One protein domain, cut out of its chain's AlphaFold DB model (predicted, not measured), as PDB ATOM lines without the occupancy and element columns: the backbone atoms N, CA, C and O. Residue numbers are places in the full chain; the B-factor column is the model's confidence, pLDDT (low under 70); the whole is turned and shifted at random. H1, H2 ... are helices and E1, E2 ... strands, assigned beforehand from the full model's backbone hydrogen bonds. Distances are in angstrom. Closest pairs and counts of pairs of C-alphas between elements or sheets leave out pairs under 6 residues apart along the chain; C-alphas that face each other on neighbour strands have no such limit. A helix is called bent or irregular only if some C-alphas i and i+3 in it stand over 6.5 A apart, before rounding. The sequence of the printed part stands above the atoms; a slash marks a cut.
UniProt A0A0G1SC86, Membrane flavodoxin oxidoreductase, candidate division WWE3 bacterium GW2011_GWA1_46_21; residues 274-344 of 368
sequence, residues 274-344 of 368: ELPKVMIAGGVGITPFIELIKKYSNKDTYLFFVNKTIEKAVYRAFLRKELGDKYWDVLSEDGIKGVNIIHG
ATOM      1  N   GLU A 274     258.225 132.135 106.997       87.19
ATOM      2  CA  GLU A 274     258.585 133.472 107.497       87.19
ATOM      3  C   GLU A 274     257.774 134.603 106.843       87.19
ATOM      4  O   GLU A 274     258.147 135.768 106.930       87.19
ATOM      5  N   LEU A 275     256.655 134.301 106.179       90.00
ATOM      6  CA  LEU A 275     255.813 135.347 105.592       90.00
ATOM      7  C   LEU A 275     255.085 136.140 106.692       90.00
ATOM      8  O   LEU A 275     254.904 135.614 107.794       90.00
ATOM      9  N   PRO A 276     254.646 137.381 106.430       92.88
ATOM     10  CA  PRO A 276     253.737 138.106 107.317       92.88
ATOM     11  C   PRO A 276     252.474 137.298 107.631       92.88
ATOM     12  O   PRO A 276     251.934 136.608 106.763       92.88
ATOM     13  N   LYS A 277     251.989 137.376 108.874       93.12
ATOM     14  CA  LYS A 277     250.841 136.583 109.346       93.12
ATOM     15  C   LYS A 277     249.911 137.415 110.206       93.12
ATOM     16  O   LYS A 277     250.353 138.162 111.071       93.12
ATOM     17  N   VAL A 278     248.612 137.189 110.035       94.69
ATOM     18  CA  VAL A 278     247.577 137.673 110.950       94.69
ATOM     19  C   VAL A 278     246.843 136.467 111.513       94.69
ATOM     20  O   VAL A 278     246.239 135.688 110.778       94.69
ATOM     21  N   MET A 279     246.917 136.300 112.827       94.94
ATOM     22  CA  MET A 279     246.295 135.205 113.557       94.94
ATOM     23  C   MET A 279     245.130 135.735 114.379       94.94
ATOM     24  O   MET A 279     245.230 136.776 115.026       94.94
ATOM     25  N   ILE A 280     244.029 134.991 114.380       94.44
ATOM     26  CA  ILE A 280     242.859 135.282 115.205       94.44
ATOM     27  C   ILE A 280     242.577 134.035 116.030       94.44
ATOM     28  O   ILE A 280     242.293 132.965 115.489       94.44
ATOM     29  N   ALA A 281     242.665 134.176 117.346       92.62
ATOM     30  CA  ALA A 281     242.431 133.098 118.294       92.62
ATOM     31  C   ALA A 281     241.274 133.458 119.220       92.62
ATOM     32  O   ALA A 281     241.112 134.617 119.577       92.62
ATOM     33  N   GLY A 282     240.482 132.469 119.635       89.38
ATOM     34  CA  GLY A 282     239.375 132.670 120.572       89.38
ATOM     35  C   GLY A 282     239.440 131.697 121.744       89.38
ATOM     36  O   GLY A 282     239.350 130.486 121.531       89.38
ATOM     37  N   GLY A 283     239.571 132.195 122.978       86.12
ATOM     38  CA  GLY A 283     239.681 131.358 124.180       86.12
ATOM     39  C   GLY A 283     240.764 130.276 124.065       86.12
ATOM     40  O   GLY A 283     241.874 130.525 123.606       86.12
ATOM     41  N   VAL A 284     240.429 129.025 124.397       85.12
ATOM     42  CA  VAL A 284     241.357 127.882 124.239       85.12
ATOM     43  C   VAL A 284     241.762 127.586 122.788       85.12
ATOM     44  O   VAL A 284     242.710 126.836 122.563       85.12
ATOM     45  N   GLY A 285     241.119 128.210 121.796       88.00
ATOM     46  CA  GLY A 285     241.551 128.176 120.397       88.00
ATOM     47  C   GLY A 285     242.920 128.820 120.139       88.00
ATOM     48  O   GLY A 285     243.423 128.705 119.030       88.00
ATOM     49  N   ILE A 286     243.540 129.456 121.142       90.50
ATOM     50  CA  ILE A 286     244.933 129.925 121.082       90.50
ATOM     51  C   ILE A 286     245.958 128.788 121.022       90.50
ATOM     52  O   ILE A 286     247.035 128.957 120.463       90.50
ATOM     53  N   THR A 287     245.604 127.615 121.552       89.50
ATOM     54  CA  THR A 287     246.478 126.443 121.694       89.50
ATOM     55  C   THR A 287     247.350 126.126 120.465       89.50
ATOM     56  O   THR A 287     248.565 126.049 120.627       89.50
ATOM     57  N   PRO A 288     246.805 125.981 119.237       88.69
ATOM     58  CA  PRO A 288     247.620 125.717 118.043       88.69
ATOM     59  C   PRO A 288     248.628 126.816 117.696       88.69
ATOM     60  O   PRO A 288     249.614 126.534 117.020       88.69
ATOM     61  N   PHE A 289     248.371 128.061 118.100       92.38
ATOM     62  CA  PHE A 289     249.215 129.201 117.755       92.38
ATOM     63  C   PHE A 289     250.407 129.363 118.695       92.38
ATOM     64  O   PHE A 289     251.360 130.027 118.313       92.38
ATOM     65  N   ILE A 290     250.397 128.743 119.881       91.25
ATOM     66  CA  ILE A 290     251.502 128.858 120.847       91.25
ATOM     67  C   ILE A 290     252.816 128.374 120.224       91.25
ATOM     68  O   ILE A 290     253.766 129.144 120.112       91.25
ATOM     69  N   GLU A 291     252.850 127.134 119.735       89.69
ATOM     70  CA  GLU A 291     254.037 126.579 119.068       89.69
ATOM     71  C   GLU A 291     254.316 127.238 117.708       89.69
ATOM     72  O   GLU A 291     255.465 127.328 117.281       89.69
ATOM     73  N   LEU A 292     253.280 127.749 117.031       91.62
ATOM     74  CA  LEU A 292     253.461 128.505 115.791       91.62
ATOM     75  C   LEU A 292     254.222 129.804 116.044       91.62
ATOM     76  O   LEU A 292     255.145 130.117 115.303       91.62
ATOM     77  N   ILE A 293     253.867 130.529 117.103       93.31
ATOM     78  CA  ILE A 293     254.520 131.776 117.497       93.31
ATOM     79  C   ILE A 293     255.945 131.497 117.965       93.31
ATOM     80  O   ILE A 293     256.865 132.147 117.481       93.31
ATOM     81  N   LYS A 294     256.157 130.480 118.810       91.00
ATOM     82  CA  LYS A 294     257.506 130.106 119.268       91.00
ATOM     83  C   LYS A 294     258.470 129.815 118.119       91.00
ATOM     84  O   LYS A 294     259.653 130.104 118.230       91.00
ATOM     85  N   LYS A 295     257.974 129.199 117.040       89.88
ATOM     86  CA  LYS A 295     258.827 128.668 115.971       89.88
ATOM     87  C   LYS A 295     258.864 129.514 114.698       89.88
ATOM     88  O   LYS A 295     259.854 129.461 113.978       89.88
ATOM     89  N   TYR A 296     257.790 130.235 114.387       89.62
ATOM     90  CA  TYR A 296     257.587 130.896 113.090       89.62
ATOM     91  C   TYR A 296     257.098 132.346 113.211       89.62
ATOM     92  O   TYR A 296     256.628 132.922 112.218       89.62
ATOM     93  N   SER A 297     257.154 132.938 114.411       89.00
ATOM     94  CA  SER A 297     256.909 134.372 114.547       89.00
ATOM     95  C   SER A 297     258.073 135.182 113.978       89.00
ATOM     96  O   SER A 297     259.226 134.758 113.958       89.00
ATOM     97  N   ASN A 298     257.734 136.359 113.471       87.81
ATOM     98  CA  ASN A 298     258.657 137.369 112.977       87.81
ATOM     99  C   ASN A 298     258.079 138.760 113.291       87.81
ATOM    100  O   ASN A 298     256.984 138.880 113.847       87.81
ATOM    101  N   LYS A 299     258.778 139.819 112.870       88.31
ATOM    102  CA  LYS A 299     258.351 141.218 113.073       88.31
ATOM    103  C   LYS A 299     256.966 141.566 112.491       88.31
ATOM    104  O   LYS A 299     256.341 142.523 112.941       88.31
ATOM    105  N   ASP A 300     256.486 140.782 111.525       92.69
ATOM    106  CA  ASP A 300     255.222 140.974 110.806       92.69
ATOM    107  C   ASP A 300     254.169 139.912 111.190       92.69
ATOM    108  O   ASP A 300     253.289 139.557 110.400       92.69
ATOM    109  N   THR A 301     254.260 139.380 112.412       95.00
ATOM    110  CA  THR A 301     253.312 138.412 112.973       95.00
ATOM    111  C   THR A 301     252.369 139.097 113.959       95.00
ATOM    112  O   THR A 301     252.775 139.487 115.047       95.00
ATOM    113  N   TYR A 302     251.092 139.208 113.594       95.94
ATOM    114  CA  TYR A 302     250.042 139.824 114.406       95.94
ATOM    115  C   TYR A 302     249.133 138.758 115.017       95.94
ATOM    116  O   TYR A 302     248.757 137.794 114.343       95.94
ATOM    117  N   LEU A 303     248.728 138.951 116.273       96.38
ATOM    118  CA  LEU A 303     247.757 138.097 116.957       96.38
ATOM    119  C   LEU A 303     246.638 138.938 117.568       96.38
ATOM    120  O   LEU A 303     246.881 139.746 118.458       96.38
ATOM    121  N   PHE A 304     245.405 138.654 117.162       95.62
ATOM    122  CA  PHE A 304     244.191 139.146 117.803       95.62
ATOM    123  C   PHE A 304     243.606 138.033 118.672       95.62
ATOM    124  O   PHE A 304     243.080 137.038 118.159       95.62
ATOM    125  N   PHE A 305     243.725 138.178 119.992       94.12
ATOM    126  CA  PHE A 305     243.292 137.164 120.943       94.12
ATOM    127  C   PHE A 305     241.955 137.536 121.590       94.12
ATOM    128  O   PHE A 305     241.870 138.354 122.504       94.12
ATOM    129  N   VAL A 306     240.897 136.891 121.104       92.75
ATOM    130  CA  VAL A 306     239.510 137.119 121.499       92.75
ATOM    131  C   VAL A 306     239.167 136.337 122.765       92.75
ATOM    132  O   VAL A 306     239.171 135.102 122.781       92.75
ATOM    133  N   ASN A 307     238.806 137.049 123.828       88.75
ATOM    134  CA  ASN A 307     238.352 136.471 125.090       88.75
ATOM    135  C   ASN A 307     237.152 137.238 125.647       88.75
ATOM    136  O   ASN A 307     236.876 138.374 125.281       88.75
ATOM    137  N   LYS A 308     236.419 136.596 126.558       86.19
ATOM    138  CA  LYS A 308     235.376 137.291 127.321       86.19
ATOM    139  C   LYS A 308     235.996 138.304 128.277       86.19
ATOM    140  O   LYS A 308     235.672 139.484 128.213       86.19
ATOM    141  N   THR A 309     236.927 137.804 129.084       86.06
ATOM    142  CA  THR A 309     237.676 138.557 130.082       86.06
ATOM    143  C   THR A 309     239.173 138.289 129.929       86.06
ATOM    144  O   THR A 309     239.572 137.257 129.376       86.06
ATOM    145  N   ILE A 310     240.005 139.202 130.417       87.69
ATOM    146  CA  ILE A 310     241.468 139.142 130.358       87.69
ATOM    147  C   ILE A 310     242.030 137.948 131.139       87.69
ATOM    148  O   ILE A 310     243.005 137.331 130.725       87.69
ATOM    149  N   GLU A 311     241.367 137.558 132.227       85.12
ATOM    150  CA  GLU A 311     241.742 136.431 133.095       85.12
ATOM    151  C   GLU A 311     241.661 135.083 132.367       85.12
ATOM    152  O   GLU A 311     242.311 134.110 132.746       85.12
ATOM    153  N   LYS A 312     240.853 135.015 131.302       83.44
ATOM    154  CA  LYS A 312     240.683 133.818 130.469       83.44
ATOM    155  C   LYS A 312     241.715 133.731 129.340       83.44
ATOM    156  O   LYS A 312     241.731 132.733 128.617       83.44
ATOM    157  N   ALA A 313     242.575 134.741 129.182       86.81
ATOM    158  CA  ALA A 313     243.614 134.774 128.162       86.81
ATOM    159  C   ALA A 313     244.825 133.913 128.577       86.81
ATOM    160  O   ALA A 313     245.803 134.383 129.162       86.81
ATOM    161  N   VAL A 314     244.761 132.618 128.260       85.25
ATOM    162  CA  VAL A 314     245.846 131.653 128.514       85.25
ATOM    163  C   VAL A 314     247.131 132.090 127.803       85.25
ATOM    164  O   VAL A 314     247.076 132.546 126.664       85.25
ATOM    165  N   TYR A 315     248.288 131.927 128.453       87.81
ATOM    166  CA  TYR A 315     249.603 132.316 127.917       87.81
ATOM    167  C   TYR A 315     249.743 133.808 127.569       87.81
ATOM    168  O   TYR A 315     250.710 134.188 126.917       87.81
ATOM    169  N   ARG A 316     248.847 134.689 128.037       89.62
ATOM    170  CA  ARG A 316     248.889 136.123 127.705       89.62
ATOM    171  C   ARG A 316     250.240 136.786 127.972       89.62
ATOM    172  O   ARG A 316     250.700 137.557 127.139       89.62
ATOM    173  N   ALA A 317     250.877 136.498 129.109       90.12
ATOM    174  CA  ALA A 317     252.181 137.075 129.446       90.12
ATOM    175  C   ALA A 317     253.267 136.668 128.438       90.12
ATOM    176  O   ALA A 317     254.000 137.519 127.944       90.12
ATOM    177  N   PHE A 318     253.310 135.380 128.081       91.12
ATOM    178  CA  PHE A 318     254.182 134.862 127.030       91.12
ATOM    179  C   PHE A 318     253.879 135.530 125.681       91.12
ATOM    180  O   PHE A 318     254.775 136.080 125.058       91.12
ATOM    181  N   LEU A 319     252.610 135.580 125.269       93.56
ATOM    182  CA  LEU A 319     252.207 136.159 123.983       93.56
ATOM    183  C   LEU A 319     252.550 137.650 123.870       93.56
ATOM    184  O   LEU A 319     253.033 138.085 122.829       93.56
ATOM    185  N   ARG A 320     252.343 138.426 124.942       92.88
ATOM    186  CA  ARG A 320     252.751 139.838 125.000       92.88
ATOM    187  C   ARG A 320     254.261 140.004 124.922       92.88
ATOM    188  O   ARG A 320     254.719 140.925 124.258       92.88
ATOM    189  N   LYS A 321     255.019 139.132 125.589       93.38
ATOM    190  CA  LYS A 321     256.482 139.152 125.538       93.38
ATOM    191  C   LYS A 321     256.995 138.860 124.125       93.38
ATOM    192  O   LYS A 321     257.855 139.585 123.649       93.38
ATOM    193  N   GLU A 322     256.458 137.834 123.469       93.19
ATOM    194  CA  GLU A 322     256.937 137.398 122.150       93.19
ATOM    195  C   GLU A 322     256.532 138.341 121.011       93.19
ATOM    196  O   GLU A 322     257.295 138.536 120.072       93.19
ATOM    197  N   LEU A 323     255.328 138.919 121.065       94.44
ATOM    198  CA  LEU A 323     254.778 139.693 119.945       94.44
ATOM    199  C   LEU A 323     254.766 141.210 120.180       94.44
ATOM    200  O   LEU A 323     254.524 141.959 119.233       94.44
ATOM    201  N   GLY A 324     254.993 141.681 121.410       92.75
ATOM    202  CA  GLY A 324     255.010 143.107 121.750       92.75
ATOM    203  C   GLY A 324     253.778 143.851 121.226       92.75
ATOM    204  O   GLY A 324     252.635 143.462 121.487       92.75
ATOM    205  N   ASP A 325     254.010 144.886 120.416       93.19
ATOM    206  CA  ASP A 325     252.960 145.747 119.852       93.19
ATOM    207  C   ASP A 325     252.078 145.064 118.789       93.19
ATOM    208  O   ASP A 325     251.094 145.630 118.307       93.19
ATOM    209  N   LYS A 326     252.419 143.833 118.399       94.75
ATOM    210  CA  LYS A 326     251.668 143.025 117.427       94.75
ATOM    211  C   LYS A 326     250.641 142.104 118.091       94.75
ATOM    212  O   LYS A 326     249.851 141.463 117.394       94.75
ATOM    213  N   TYR A 327     250.618 142.054 119.422       95.44
ATOM    214  CA  TYR A 327     249.612 141.344 120.206       95.44
ATOM    215  C   TYR A 327     248.465 142.268 120.614       95.44
ATOM    216  O   TYR A 327     248.689 143.305 121.237       95.44
ATOM    217  N   TRP A 328     247.236 141.841 120.328       94.88
ATOM    218  CA  TRP A 328     246.012 142.574 120.632       94.88
ATOM    219  C   TRP A 328     245.054 141.720 121.463       94.88
ATOM    220  O   TRP A 328     244.625 140.648 121.032       94.88
ATOM    221  N   ASP A 329     244.684 142.216 122.645       92.94
ATOM    222  CA  ASP A 329     243.592 141.648 123.438       92.94
ATOM    223  C   ASP A 329     242.258 142.130 122.848       92.94
ATOM    224  O   ASP A 329     242.040 143.330 122.696       92.94
ATOM    225  N   VAL A 330     241.340 141.216 122.537       91.88
ATOM    226  CA  VAL A 330     239.991 141.570 122.070       91.88
ATOM    227  C   VAL A 330     238.973 141.049 123.076       91.88
ATOM    228  O   VAL A 330     238.772 139.839 123.191       91.88
ATOM    229  N   LEU A 331     238.352 141.951 123.838       89.94
ATOM    230  CA  LEU A 331     237.547 141.614 125.014       89.94
ATOM    231  C   LEU A 331     236.065 141.937 124.798       89.94
ATOM    232  O   LEU A 331     235.705 143.026 124.344       89.94
ATOM    233  N   SER A 332     235.190 140.977 125.114       84.25
ATOM    234  CA  SER A 332     233.739 141.148 124.942       84.25
ATOM    235  C   SER A 332     232.994 141.578 126.208       84.25
ATOM    236  O   SER A 332     231.922 142.157 126.082       84.25
ATOM    237  N   GLU A 333     233.501 141.257 127.402       81.75
ATOM    238  CA  GLU A 333     232.818 141.510 128.688       81.75
ATOM    239  C   GLU A 333     233.601 142.479 129.595       81.75
ATOM    240  O   GLU A 333     232.992 143.154 130.420       81.75
ATOM    241  N   ASP A 334     234.917 142.618 129.409       75.00
ATOM    242  CA  ASP A 334     235.736 143.550 130.193       75.00
ATOM    243  C   ASP A 334     235.759 144.962 129.593       75.00
ATOM    244  O   ASP A 334     235.935 145.129 128.386       75.00
ATOM    245  N   GLY A 335     235.685 145.980 130.458       68.62
ATOM    246  CA  GLY A 335     235.882 147.401 130.125       68.62
ATOM    247  C   GLY A 335     237.311 147.925 130.356       68.62
ATOM    248  O   GLY A 335     237.508 149.132 130.483       68.62
ATOM    249  N   ILE A 336     238.299 147.030 130.478       76.06
ATOM    250  CA  ILE A 336     239.702 147.360 130.793       76.06
ATOM    251  C   ILE A 336     240.372 148.125 129.644       76.06
ATOM    252  O   ILE A 336     240.853 147.515 128.695       76.06
ATOM    253  N   LYS A 337     240.485 149.450 129.757       72.31
ATOM    254  CA  LYS A 337     241.209 150.266 128.772       72.31
ATOM    255  C   LYS A 337     242.719 150.022 128.849       72.31
ATOM    256  O   LYS A 337     243.286 149.936 129.935       72.31
ATOM    257  N   GLY A 338     243.382 149.973 127.697       75.31
ATOM    258  CA  GLY A 338     244.836 149.851 127.624       75.31
ATOM    259  C   GLY A 338     245.369 149.836 126.195       75.31
ATOM    260  O   GLY A 338     244.607 149.801 125.231       75.31
ATOM    261  N   VAL A 339     246.697 149.854 126.068       75.75
ATOM    262  CA  VAL A 339     247.384 149.736 124.776       75.75
ATOM    263  C   VAL A 339     247.140 148.342 124.195       75.75
ATOM    264  O   VAL A 339     247.265 147.333 124.901       75.75
ATOM    265  N   ASN A 340     246.788 148.314 122.909       85.69
ATOM    266  CA  ASN A 340     246.440 147.119 122.140       85.69
ATOM    267  C   ASN A 340     245.301 146.294 122.766       85.69
ATOM    268  O   ASN A 340     245.357 145.063 122.811       85.69
ATOM    269  N   ILE A 341     244.269 146.977 123.273       88.12
ATOM    270  CA  ILE A 341     243.025 146.360 123.748       88.12
ATOM    271  C   ILE A 341     241.852 146.881 122.914       88.12
ATOM    272  O   ILE A 341     241.649 148.087 122.795       88.12
ATOM    273  N   ILE A 342     241.069 145.964 122.348       85.94
ATOM    274  CA  ILE A 342     239.830 146.252 121.617       85.94
ATOM    275  C   ILE A 342     238.645 145.793 122.470       85.94
ATOM    276  O   ILE A 342     238.580 144.629 122.869       85.94
ATOM    277  N   HIS A 343     237.686 146.689 122.706       83.38
ATOM    278  CA  HIS A 343     236.440 146.390 123.415       83.38
ATOM    279  C   HIS A 343     235.260 146.247 122.462       83.38
ATOM    280  O   HIS A 343     235.166 146.959 121.465       83.38
ATOM    281  N   GLY A 344     234.302 145.402 122.840       62.22
ATOM    282  CA  GLY A 344     232.940 145.501 122.326       62.22
ATOM    283  C   GLY A 344     232.754 144.957 120.912       62.22
ATOM    284  O   GLY A 344     232.326 145.679 120.018       62.22
TER     285      GLY A 344
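What this domain is: This is residues 274 to 344 of the 368 residues of the protein "Membrane flavodoxin oxidoreductase" of candidate division WWE3 bacterium GW2011_GWA1_46_21 (UniProt A0A0G1SC86). A twisted sheet of four parallel strands makes a slab, with both helices over one of its faces and no named helix over the other. H1 runs lengthwise over E1 and E2, while H2 stands up from the sheet over E3; the short strand E4 makes the edge beside E3. The printed part has 71 residues with two named helices and four named strands, in the order E1, H1, E2, H2, E3, E4 along the chain; the sheet order is E1, E2, E3, E4, and the class is mixed, helices and strands. The whole is compact, with a radius of gyration of the C-alphas of 11.4 A and spans of 35 by 22 by 17 A.

Where its parts are: Find C-alpha 277 at (250.841, 136.583, 109.346); there E1 begins, residues 277 to 282, 16.5 A long. H1 follows at once, residues 283 to 296, 21.1 A long and only just irregular, with C-alphas 285 and 288 7.0 A apart. E2 is residues 301 to 307, 19.3 A, and begins at (253.312, 138.412, 112.973). H2 is residues 316 to 326, 12.7 A, and irregular: C-alphas 322 and 325 are 9.5 A apart. E3 is residues 327 to 331, 13.0 A. E4 is residues 341 to 343, 6.6 A, and ends at C-alpha 343 at (236.440, 146.390, 123.415).

How they stand to each other: Begin with the sheet, where E1 and E2 are parallel at 12 degrees, with N 279 and O 302 2.8 A apart, within hydrogen-bond range. E2 and E3 are parallel at 19 degrees, with N 305 and O 328 at 2.8 A. E3 and E4 are parallel at 23 degrees, with N 342 and O 329 at 2.8 A. E1 and E4, the edge strands, are apart. E1, H1, E2 and E2, H2, E3 are strand-helix-strand units, parallel neighbours with a helix between, each with a right-handed crossover. H1 is on the sheet at a height of 9.1 A, two layers, a helix on one face of a sheet; it is over E1 and, only just, with 3 C-alphas, over E2. On the local plane it runs along E1 at 6 degrees. H2, on the same face, has a height of 5.2 A and stands up from the sheet at 56 degrees. H1, with residues 290 to 294 alone, only just touches H2, with 3 pairs of C-alphas within 8 A; the closest C-alphas are those of Ile 293 and Glu 322, 7.7 A apart. Of the O i to N i+4 pairs, 5 of 10 in H1 and 5 of 7 in H2 are within hydrogen-bond range.

The domain as a whole: Look to Glu 274 and Gly 335 for the two C-alphas farthest apart, 34.9 A. The printed part has no cut, and no link between named elements is long. The mean pLDDT of the printed part is 88.6; residues 335 and 344 are under 70.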